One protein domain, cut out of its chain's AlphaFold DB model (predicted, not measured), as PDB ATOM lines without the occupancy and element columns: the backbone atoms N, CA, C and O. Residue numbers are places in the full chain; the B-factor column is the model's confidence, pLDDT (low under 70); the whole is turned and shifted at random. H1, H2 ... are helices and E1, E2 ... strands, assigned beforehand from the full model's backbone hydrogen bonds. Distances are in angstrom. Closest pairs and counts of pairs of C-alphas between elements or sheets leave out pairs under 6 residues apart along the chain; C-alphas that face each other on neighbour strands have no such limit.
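AT A GLANCE: This is residues 12 to 84 of the 103 residues of an uncharacterized protein of Gemmatimonadetes bacterium (UniProt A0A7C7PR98). With little regular structure, a small parallel two-stranded sheet, E1 and E2, has the longer helix H1 packed on E1, while short H2 lies near H1's first residue. The long loop of residues 21 to 45 reaches away from the end of H1, out to Thr 31. The 73 printed residues run E1, H1, E2, H2, mixed in class, with 28 in named elements. The whole is only just compact, close to loose, with a radius of gyration of the C-alphas of 13.2 A and spans of 39 by 28 by 17 A.

IN THESE COORDINATES: E1 is residues 17 to 20, beginning at C-alpha 17 (-43.192, 18.846, 43.851), and E2 is residues 66 to 69. H1, residues 46 to 59, is 20.0 A long. H2, residues 78 to 83, ends at C-alpha 83 (-32.084, 23.303, 28.953).

HOW THE PARTS SIT: E1 and E2 are parallel at 35 degrees, with N 67 and O 17 2.8 A apart, within hydrogen-bond range. E1, H1 and E2 form a strand-helix-strand unit, two parallel neighbour strands with a helix between, its crossover right-handed. The closest C-alphas of E1 and H1, Tyr 17 and Ala 56, are 6.9 A apart. H1 and H2 are close but not clearly touching, the closest C-alphas, Leu 46 and Arg 80, 7.4 A apart. Every O i to N i+4 pair in H1 and H2 is within hydrogen-bond range.

THE WHOLE: The C-alphas farthest apart, Thr 31 and Arg 58, are 39.4 A apart. The printed part has no cut; the link E1 to H1 is long, and residues 82 to 84 are under pLDDT 70.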
ATOM      1  N   SER A  12     -51.751  26.202  48.308       92.25
ATOM      2  CA  SER A  12     -52.011  26.174  46.857       92.25
ATOM      3  C   SER A  12     -51.104  25.206  46.075       92.25
ATOM      4  O   SER A  12     -51.447  24.746  44.980       92.25
ATOM      5  N   GLU A  13     -49.949  24.864  46.644       92.94
ATOM      6  CA  GLU A  13     -48.930  23.982  46.077       92.94
ATOM      7  C   GLU A  13     -48.897  22.606  46.765       92.94
ATOM      8  O   GLU A  13     -47.929  21.857  46.621       92.94
ATOM      9  N   ALA A  14     -49.976  22.224  47.464       91.06
ATOM     10  CA  ALA A  14     -50.112  20.934  48.154       91.06
ATOM     11  C   ALA A  14     -49.828  19.713  47.258       91.06
ATOM     12  O   ALA A  14     -49.301  18.708  47.730       91.06
ATOM     13  N   ARG A  15     -50.156  19.806  45.962       89.62
ATOM     14  CA  ARG A  15     -49.981  18.727  44.969       89.62
ATOM     15  C   ARG A  15     -48.730  18.875  44.095       89.62
ATOM     16  O   ARG A  15     -48.532  18.077  43.181       89.62
ATOM     17  N   SER A  16     -47.914  19.897  44.339       92.38
ATOM     18  CA  SER A  16     -46.720  20.178  43.543       92.38
ATOM     19  C   SER A  16     -45.473  19.591  44.198       92.38
ATOM     20  O   SER A  16     -45.320  19.589  45.429       92.38
ATOM     21  N   TYR A  17     -44.535  19.138  43.370       93.50
ATOM     22  CA  TYR A  17     -43.192  18.846  43.851       93.50
ATOM     23  C   TYR A  17     -42.500  20.155  44.216       93.50
ATOM     24  O   TYR A  17     -42.506  21.090  43.419       93.50
ATOM     25  N   ILE A  18     -41.907  20.231  45.406       94.38
ATOM     26  CA  ILE A  18     -41.070  21.376  45.753       94.38
ATOM     27  C   ILE A  18     -39.674  21.118  45.210       94.38
ATOM     28  O   ILE A  18     -39.048  20.123  45.572       94.38
ATOM     29  N   LEU A  19     -39.183  22.022  44.378       93.81
ATOM     30  CA  LEU A  19     -37.837  21.988  43.835       93.81
ATOM     31  C   LEU A  19     -37.051  23.165  44.400       93.81
ATOM     32  O   LEU A  19     -37.369  24.310  44.109       93.81
ATOM     33  N   GLN A  20     -36.003  22.900  45.170       93.88
ATOM     34  CA  GLN A  20     -35.007  23.928  45.467       93.88
ATOM     35  C   GLN A  20     -34.045  23.970  44.282       93.88
ATOM     36  O   GLN A  20     -33.306  23.013  44.092       93.88
ATOM     37  N   ALA A  21     -34.089  24.990  43.427       93.00
ATOM     38  CA  ALA A  21     -33.100  25.156  42.349       93.00
ATOM     39  C   ALA A  21     -31.930  26.049  42.792       93.00
ATOM     40  O   ALA A  21     -30.785  25.862  42.382       93.00
ATOM     41  N   THR A  22     -32.217  26.951  43.722       93.62
ATOM     42  CA  THR A  22     -31.254  27.697  44.524       93.62
ATOM     43  C   THR A  22     -31.416  27.294  45.990       93.62
ATOM     44  O   THR A  22     -32.374  26.606  46.330       93.62
ATOM     45  N   ILE A  23     -30.456  27.657  46.840       94.44
ATOM     46  CA  ILE A  23     -30.547  27.531  48.300       94.44
ATOM     47  C   ILE A  23     -30.498  28.934  48.893       94.44
ATOM     48  O   ILE A  23     -29.606  29.706  48.541       94.44
ATOM     49  N   GLY A  24     -31.406  29.261  49.814       93.81
ATOM     50  CA  GLY A  24     -31.433  30.551  50.496       93.81
ATOM     51  C   GLY A  24     -32.024  31.681  49.648       93.81
ATOM     52  O   GLY A  24     -32.905  31.485  48.821       93.81
ATOM     53  N   CYS A  25     -31.566  32.910  49.874       93.25
ATOM     54  CA  CYS A  25     -32.051  34.104  49.179       93.25
ATOM     55  C   CYS A  25     -30.866  35.009  48.844       93.25
ATOM     56  O   CYS A  25     -30.072  35.299  49.733       93.25
ATOM     57  N   SER A  26     -30.753  35.478  47.599       93.12
ATOM     58  CA  SER A  26     -29.675  36.388  47.171       93.12
ATOM     59  C   SER A  26     -29.690  37.719  47.937       93.12
ATOM     60  O   SER A  26     -28.644  38.324  48.159       93.12
ATOM     61  N   HIS A  27     -30.873  38.155  48.383       92.62
ATOM     62  CA  HIS A  27     -31.058  39.394  49.128       92.62
ATOM     63  C   HIS A  27     -30.754  39.245  50.627       92.62
ATOM     64  O   HIS A  27     -30.068  40.092  51.180       92.62
ATOM     65  N   ASN A  28     -31.289  38.211  51.290       92.25
ATOM     66  CA  ASN A  28     -31.119  37.829  52.711       92.25
ATOM     67  C   ASN A  28     -31.038  38.945  53.793       92.25
ATOM     68  O   ASN A  28     -30.492  38.721  54.872       92.25
ATOM     69  N   LEU A  29     -31.593  40.136  53.550       92.56
ATOM     70  CA  LEU A  29     -31.550  41.281  54.478       92.56
ATOM     71  C   LEU A  29     -32.927  41.658  55.051       92.56
ATOM     72  O   LEU A  29     -33.039  42.583  55.856       92.56
ATOM     73  N   CYS A  30     -33.984  40.927  54.687       92.75
ATOM     74  CA  CYS A  30     -35.339  41.166  55.180       92.75
ATOM     75  C   CYS A  30     -35.403  41.046  56.711       92.75
ATOM     76  O   CYS A  30     -34.983  40.039  57.283       92.75
ATOM     77  N   THR A  31     -36.014  42.021  57.383       94.62
ATOM     78  CA  THR A  31     -36.187  42.024  58.849       94.62
ATOM     79  C   THR A  31     -37.119  40.920  59.348       94.62
ATOM     80  O   THR A  31     -36.959  40.435  60.462       94.62
ATOM     81  N   TYR A  32     -38.057  40.482  58.508       92.00
ATOM     82  CA  TYR A  32     -39.060  39.466  58.831       92.00
ATOM     83  C   TYR A  32     -38.665  38.041  58.409       92.00
ATOM     84  O   TYR A  32     -39.405  37.096  58.676       92.00
ATOM     85  N   CYS A  33     -37.544  37.855  57.699       91.19
ATOM     86  CA  CYS A  33     -37.196  36.537  57.171       91.19
ATOM     87  C   CYS A  33     -36.588  35.646  58.263       91.19
ATOM     88  O   CYS A  33     -35.508  35.937  58.787       91.19
ATOM     89  N   ASP A  34     -37.287  34.552  58.563       89.81
ATOM     90  CA  ASP A  34     -36.822  33.451  59.416       89.81
ATOM     91  C   ASP A  34     -36.318  32.240  58.600       89.81
ATOM     92  O   ASP A  34     -35.550  31.415  59.094       89.81
ATOM     93  N   MET A  35     -36.738  32.132  57.335       91.00
ATOM     94  CA  MET A  35     -36.514  30.937  56.516       91.00
ATOM     95  C   MET A  35     -35.078  30.818  55.980       91.00
ATOM     96  O   MET A  35     -34.540  29.717  55.968       91.00
ATOM     97  N   TYR A  36     -34.455  31.926  55.559       91.19
ATOM     98  CA  TYR A  36     -33.174  31.904  54.826       91.19
ATOM     99  C   TYR A  36     -31.987  32.509  55.590       91.19
ATOM    100  O   TYR A  36     -30.863  32.506  55.089       91.19
ATOM    101  N   ARG A  37     -32.211  33.026  56.804       90.06
ATOM    102  CA  ARG A  37     -31.218  33.810  57.560       90.06
ATOM    103  C   ARG A  37     -29.943  33.032  57.896       90.06
ATOM    104  O   ARG A  37     -28.881  33.630  58.024       90.06
ATOM    105  N   ASP A  38     -30.048  31.717  58.033       90.19
ATOM    106  CA  ASP A  38     -28.943  30.808  58.339       90.19
ATOM    107  C   ASP A  38     -28.330  30.157  57.083       90.19
ATOM    108  O   ASP A  38     -27.542  29.218  57.197       90.19
ATOM    109  N   ARG A  39     -28.689  30.630  55.880       89.06
ATOM    110  CA  ARG A  39     -28.239  30.063  54.603       89.06
ATOM    111  C   ARG A  39     -27.383  31.042  53.817       89.06
ATOM    112  O   ARG A  39     -27.702  32.222  53.678       89.06
ATOM    113  N   THR A  40     -26.319  30.509  53.232       91.56
ATOM    114  CA  THR A  40     -25.559  31.185  52.181       91.56
ATOM    115  C   THR A  40     -26.237  30.919  50.848       91.56
ATOM    116  O   THR A  40     -26.456  29.762  50.485       91.56
ATOM    117  N   PHE A  41     -26.564  31.993  50.129       94.56
ATOM    118  CA  PHE A  41     -27.179  31.876  48.818       94.56
ATOM    119  C   PHE A  41     -26.253  31.174  47.822       94.56
ATOM    120  O   PHE A  41     -25.071  31.508  47.732       94.56
ATOM    121  N   ARG A  42     -26.804  30.224  47.060       94.38
ATOM    122  CA  ARG A  42     -26.132  29.605  45.910       94.38
ATOM    123  C   ARG A  42     -27.131  29.000  44.935       94.38
ATOM    124  O   ARG A  42     -28.169  28.479  45.343       94.38
ATOM    125  N   GLU A  43     -26.768  28.979  43.659       93.81
ATOM    126  CA  GLU A  43     -27.402  28.075  42.700       93.81
ATOM    127  C   GLU A  43     -26.978  26.630  42.978       93.81
ATOM    128  O   GLU A  43     -25.854  26.361  43.416       93.81
ATOM    129  N   ARG A  44     -27.878  25.675  42.739       92.94
ATOM    130  CA  ARG A  44     -27.518  24.256  42.715       92.94
ATOM    131  C   ARG A  44     -27.049  23.860  41.320       92.94
ATOM    132  O   ARG A  44     -27.463  24.432  40.311       92.94
ATOM    133  N   GLU A  45     -26.235  22.812  41.271       92.06
ATOM    134  CA  GLU A  45     -25.846  22.183  40.014       92.06
ATOM    135  C   GLU A  45     -27.076  21.712  39.235       92.06
ATOM    136  O   GLU A  45     -27.908  20.960  39.754       92.06
ATOM    137  N   LEU A  46     -27.169  22.124  37.967       88.62
ATOM    138  CA  LEU A  46     -28.327  21.846  37.118       88.62
ATOM    139  C   LEU A  46     -28.589  20.337  36.991       88.62
ATOM    140  O   LEU A  46     -29.740  19.914  37.012       88.62
ATOM    141  N   ALA A  47     -27.535  19.519  36.928       90.19
ATOM    142  CA  ALA A  47     -27.658  18.063  36.887       90.19
ATOM    143  C   ALA A  47     -28.396  17.508  38.119       90.19
ATOM    144  O   ALA A  47     -29.338  16.733  37.976       90.19
ATOM    145  N   ALA A  48     -28.052  17.974  39.323       92.44
ATOM    146  CA  ALA A  48     -28.706  17.532  40.554       92.44
ATOM    147  C   ALA A  48     -30.174  17.989  40.632       92.44
ATOM    148  O   ALA A  48     -31.029  17.255  41.127       92.44
ATOM    149  N   VAL A  49     -30.473  19.192  40.130       91.31
ATOM    150  CA  VAL A  49     -31.843  19.720  40.008       91.31
ATOM    151  C   VAL A  49     -32.664  18.865  39.032       91.31
ATOM    152  O   VAL A  49     -33.814  18.531  39.310       91.31
ATOM    153  N   LEU A  50     -32.073  18.456  37.911       89.88
ATOM    154  CA  LEU A  50     -32.719  17.607  36.909       89.88
ATOM    155  C   LEU A  50     -32.978  16.184  37.403       89.88
ATOM    156  O   LEU A  50     -34.068  15.654  37.193       89.88
ATOM    157  N   GLU A  51     -32.013  15.587  38.099       92.62
ATOM    158  CA  GLU A  51     -32.189  14.296  38.770       92.62
ATOM    159  C   GLU A  51     -33.340  14.339  39.777       92.62
ATOM    160  O   GLU A  51     -34.134  13.406  39.862       92.62
ATOM    161  N   ASP A  52     -33.457  15.439  40.523       93.19
ATOM    162  CA  ASP A  52     -34.530  15.636  41.488       93.19
ATOM    163  C   ASP A  52     -35.913  15.646  40.819       93.19
ATOM    164  O   ASP A  52     -36.843  15.047  41.355       93.19
ATOM    165  N   VAL A  53     -36.042  16.293  39.656       89.94
ATOM    166  CA  VAL A  53     -37.283  16.319  38.862       89.94
ATOM    167  C   VAL A  53     -37.596  14.944  38.270       89.94
ATOM    168  O   VAL A  53     -38.740  14.495  38.340       89.94
ATOM    169  N   ALA A  54     -36.597  14.256  37.712       89.75
ATOM    170  CA  ALA A  54     -36.778  12.924  37.138       89.75
ATOM    171  C   ALA A  54     -37.226  11.910  38.202       89.75
ATOM    172  O   ALA A  54     -38.185  11.164  38.000       89.75
ATOM    173  N   GLU A  55     -36.578  11.937  39.366       92.19
ATOM    174  CA  GLU A  55     -36.939  11.086  40.495       92.19
ATOM    175  C   GLU A  55     -38.341  11.413  41.015       92.19
ATOM    176  O   GLU A  55     -39.130  10.501  41.260       92.19
ATOM    177  N   ALA A  56     -38.694  12.699  41.107       91.44
ATOM    178  CA  ALA A  56     -40.037  13.127  41.479       91.44
ATOM    179  C   ALA A  56     -41.110  12.569  40.534       91.44
ATOM    180  O   ALA A  56     -42.113  12.043  41.012       91.44
ATOM    181  N   GLY A  57     -40.882  12.608  39.219       89.12
ATOM    182  CA  GLY A  57     -41.796  12.016  38.238       89.12
ATOM    183  C   GLY A  57     -41.943  10.496  38.380       89.12
ATOM    184  O   GLY A  57     -43.019   9.955  38.138       89.12
ATOM    185  N   ARG A  58     -40.886   9.804  38.824       89.75
ATOM    186  CA  ARG A  58     -40.896   8.350  39.037       89.75
ATOM    187  C   ARG A  58     -41.639   7.945  40.310       89.75
ATOM    188  O   ARG A  58     -42.383   6.968  40.294       89.75
ATOM    189  N   VAL A  59     -41.413   8.657  41.415       93.00
ATOM    190  CA  VAL A  59     -41.943   8.273  42.739       93.00
ATOM    191  C   VAL A  59     -43.259   8.965  43.096       93.00
ATOM    192  O   VAL A  59     -43.962   8.510  43.994       93.00
ATOM    193  N   MET A  60     -43.625  10.034  42.381       87.75
ATOM    194  CA  MET A  60     -44.888  10.763  42.537       87.75
ATOM    195  C   MET A  60     -45.611  10.887  41.182       87.75
ATOM    196  O   MET A  60     -45.721  11.982  40.628       87.75
ATOM    197  N   PRO A  61     -46.151   9.782  40.638       81.25
ATOM    198  CA  PRO A  61     -46.718   9.743  39.284       81.25
ATOM    199  C   PRO A  61     -47.933  10.668  39.054       81.25
ATOM    200  O   PRO A  61     -48.345  10.855  37.915       81.25
ATOM    201  N   GLY A  62     -48.511  11.260  40.108       84.75
ATOM    202  CA  GLY A  62     -49.594  12.251  40.022       84.75
ATOM    203  C   GLY A  62     -49.138  13.714  40.087       84.75
ATOM    204  O   GLY A  62     -49.975  14.617  40.133       84.75
ATOM    205  N   THR A  63     -47.831  13.978  40.155       86.81
ATOM    206  CA  THR A  63     -47.314  15.345  40.207       86.81
ATOM    207  C   THR A  63     -47.217  15.945  38.809       86.81
ATOM    208  O   THR A  63     -46.343  15.606  38.020       86.81
ATOM    209  N   GLU A  64     -48.089  16.910  38.536       86.56
ATOM    210  CA  GLU A  64     -48.134  17.630  37.253       86.56
ATOM    211  C   GLU A  64     -47.354  18.952  37.268       86.56
ATOM    212  O   GLU A  64     -47.191  19.599  36.233       86.56
ATOM    213  N   ARG A  65     -46.943  19.415  38.454       87.94
ATOM    214  CA  ARG A  65     -46.385  20.755  38.664       87.94
ATOM    215  C   ARG A  65     -45.199  20.728  39.609       87.94
ATOM    216  O   ARG A  65     -45.170  19.970  40.580       87.94
ATOM    217  N   VAL A  66     -44.269  21.637  39.349       89.88
ATOM    218  CA  VAL A  66     -43.141  21.933  40.223       89.88
ATOM    219  C   VAL A  66     -43.315  23.339  40.784       89.88
ATOM    220  O   VAL A  66     -43.586  24.279  40.040       89.88
ATOM    221  N   PHE A  67     -43.156  23.472  42.095       92.19
ATOM    222  CA  PHE A  67     -43.010  24.746  42.780       92.19
ATOM    223  C   PHE A  67     -41.526  24.966  43.052       92.19
ATOM    224  O   PHE A  67     -40.926  24.224  43.834       92.19
ATOM    225  N   VAL A  68     -40.925  25.949  42.382       91.38
ATOM    226  CA  VAL A  68     -39.525  26.295  42.626       91.38
ATOM    227  C   VAL A  68     -39.457  27.128  43.903       91.38
ATOM    228  O   VAL A  68     -39.948  28.254  43.935       91.38
ATOM    229  N   ALA A  69     -38.923  26.530  44.962       91.00
ATOM    230  CA  ALA A  69     -38.803  27.145  46.276       91.00
ATOM    231  C   ALA A  69     -37.474  27.899  46.432       91.00
ATOM    232  O   ALA A  69     -36.704  28.012  45.481       91.00
ATOM    233  N   ASP A  70     -37.240  28.374  47.657       92.19
ATOM    234  CA  ASP A  70     -36.206  29.328  48.059       92.19
ATOM    235  C   ASP A  70     -36.496  30.787  47.675       92.19
ATOM    236  O   ASP A  70     -37.498  31.118  47.040       92.19
ATOM    237  N   GLY A  71     -35.704  31.701  48.236       84.19
ATOM    238  CA  GLY A  71     -36.020  33.129  48.275       84.19
ATOM    239  C   GLY A  71     -35.656  33.880  47.007       84.19
ATOM    240  O   GLY A  71     -36.077  35.022  46.850       84.19
ATOM    241  N   ASP A  72     -34.875  33.256  46.131       85.56
ATOM    242  CA  ASP A  72     -34.572  33.788  44.812       85.56
ATOM    243  C   ASP A  72     -34.364  32.649  43.811       85.56
ATOM    244  O   ASP A  72     -33.249  32.254  43.474       85.56
ATOM    245  N   ALA A  73     -35.472  32.036  43.413       79.19
ATOM    246  CA  ALA A  73     -35.488  30.970  42.421       79.19
ATOM    247  C   ALA A  73     -35.265  31.491  40.989       79.19
ATOM    248  O   ALA A  73     -34.726  30.778  40.147       79.19
ATOM    249  N   LEU A  74     -35.696  32.722  40.693       83.44
ATOM    250  CA  LEU A  74     -35.746  33.260  39.327       83.44
ATOM    251  C   LEU A  74     -34.448  33.936  38.872       83.44
ATOM    252  O   LEU A  74     -34.335  34.277  37.700       83.44
ATOM    253  N   ILE A  75     -33.473  34.098  39.766       88.94
ATOM    254  CA  ILE A  75     -32.139  34.619  39.437       88.94
ATOM    255  C   ILE A  75     -31.349  33.738  38.464       88.94
ATOM    256  O   ILE A  75     -30.467  34.237  37.774       88.94
ATOM    257  N   MET A  76     -31.675  32.444  38.380       85.50
ATOM    258  CA  MET A  76     -31.060  31.538  37.415       85.50
ATOM    259  C   MET A  76     -31.369  31.969  35.976       85.50
ATOM    260  O   MET A  76     -32.527  32.192  35.616       85.50
ATOM    261  N   ASP A  77     -30.339  31.972  35.131       85.88
ATOM    262  CA  ASP A  77     -30.454  32.286  33.707       85.88
ATOM    263  C   ASP A  77     -31.550  31.469  33.004       85.88
ATOM    264  O   ASP A  77     -31.603  30.239  33.098       85.88
ATOM    265  N   VAL A  78     -32.391  32.144  32.213       81.38
ATOM    266  CA  VAL A  78     -33.480  31.512  31.445       81.38
ATOM    267  C   VAL A  78     -32.989  30.332  30.590       81.38
ATOM    268  O   VAL A  78     -33.648  29.293  30.604       81.38
ATOM    269  N   PRO A  79     -31.830  30.389  29.901       82.81
ATOM    270  CA  PRO A  79     -31.269  29.211  29.244       82.81
ATOM    271  C   PRO A  79     -31.119  27.981  30.153       82.81
ATOM    272  O   PRO A  79     -31.453  26.889  29.713       82.81
ATOM    273  N   ARG A  80     -30.716  28.129  31.425       80.44
ATOM    274  CA  ARG A  80     -30.606  27.006  32.384       80.44
ATOM    275  C   ARG A  80     -31.981  26.385  32.678       80.44
ATOM    276  O   ARG A  80     -32.101  25.160  32.777       80.44
ATOM    277  N   TRP A  81     -33.031  27.208  32.725       77.25
ATOM    278  CA  TRP A  81     -34.430  26.766  32.825       77.25
ATOM    279  C   TRP A  81     -34.973  26.116  31.546       77.25
ATOM    280  O   TRP A  81     -35.852  25.263  31.606       77.25
ATOM    281  N   LEU A  82     -34.471  26.504  30.375       69.88
ATOM    282  CA  LEU A  82     -34.909  25.944  29.093       69.88
ATOM    283  C   LEU A  82     -34.160  24.656  28.724       69.88
ATOM    284  O   LEU A  82     -34.755  23.755  28.134       69.88
ATOM    285  N   THR A  83     -32.879  24.537  29.095       64.00
ATOM    286  CA  THR A  83     -32.084  23.303  28.953       64.00
ATOM    287  C   THR A  83     -32.693  22.160  29.754       64.00
ATOM    288  O   THR A  83     -32.622  21.001  29.345       64.00
ATOM    289  N   SER A  84     -33.372  22.479  30.854       59.06
ATOM    290  CA  SER A  84     -34.187  21.542  31.615       59.06
ATOM    291  C   SER A  84     -35.513  21.240  30.909       59.06
ATOM    292  O   SER A  84     -36.578  21.349  31.499       59.06
TER     293      SER A  84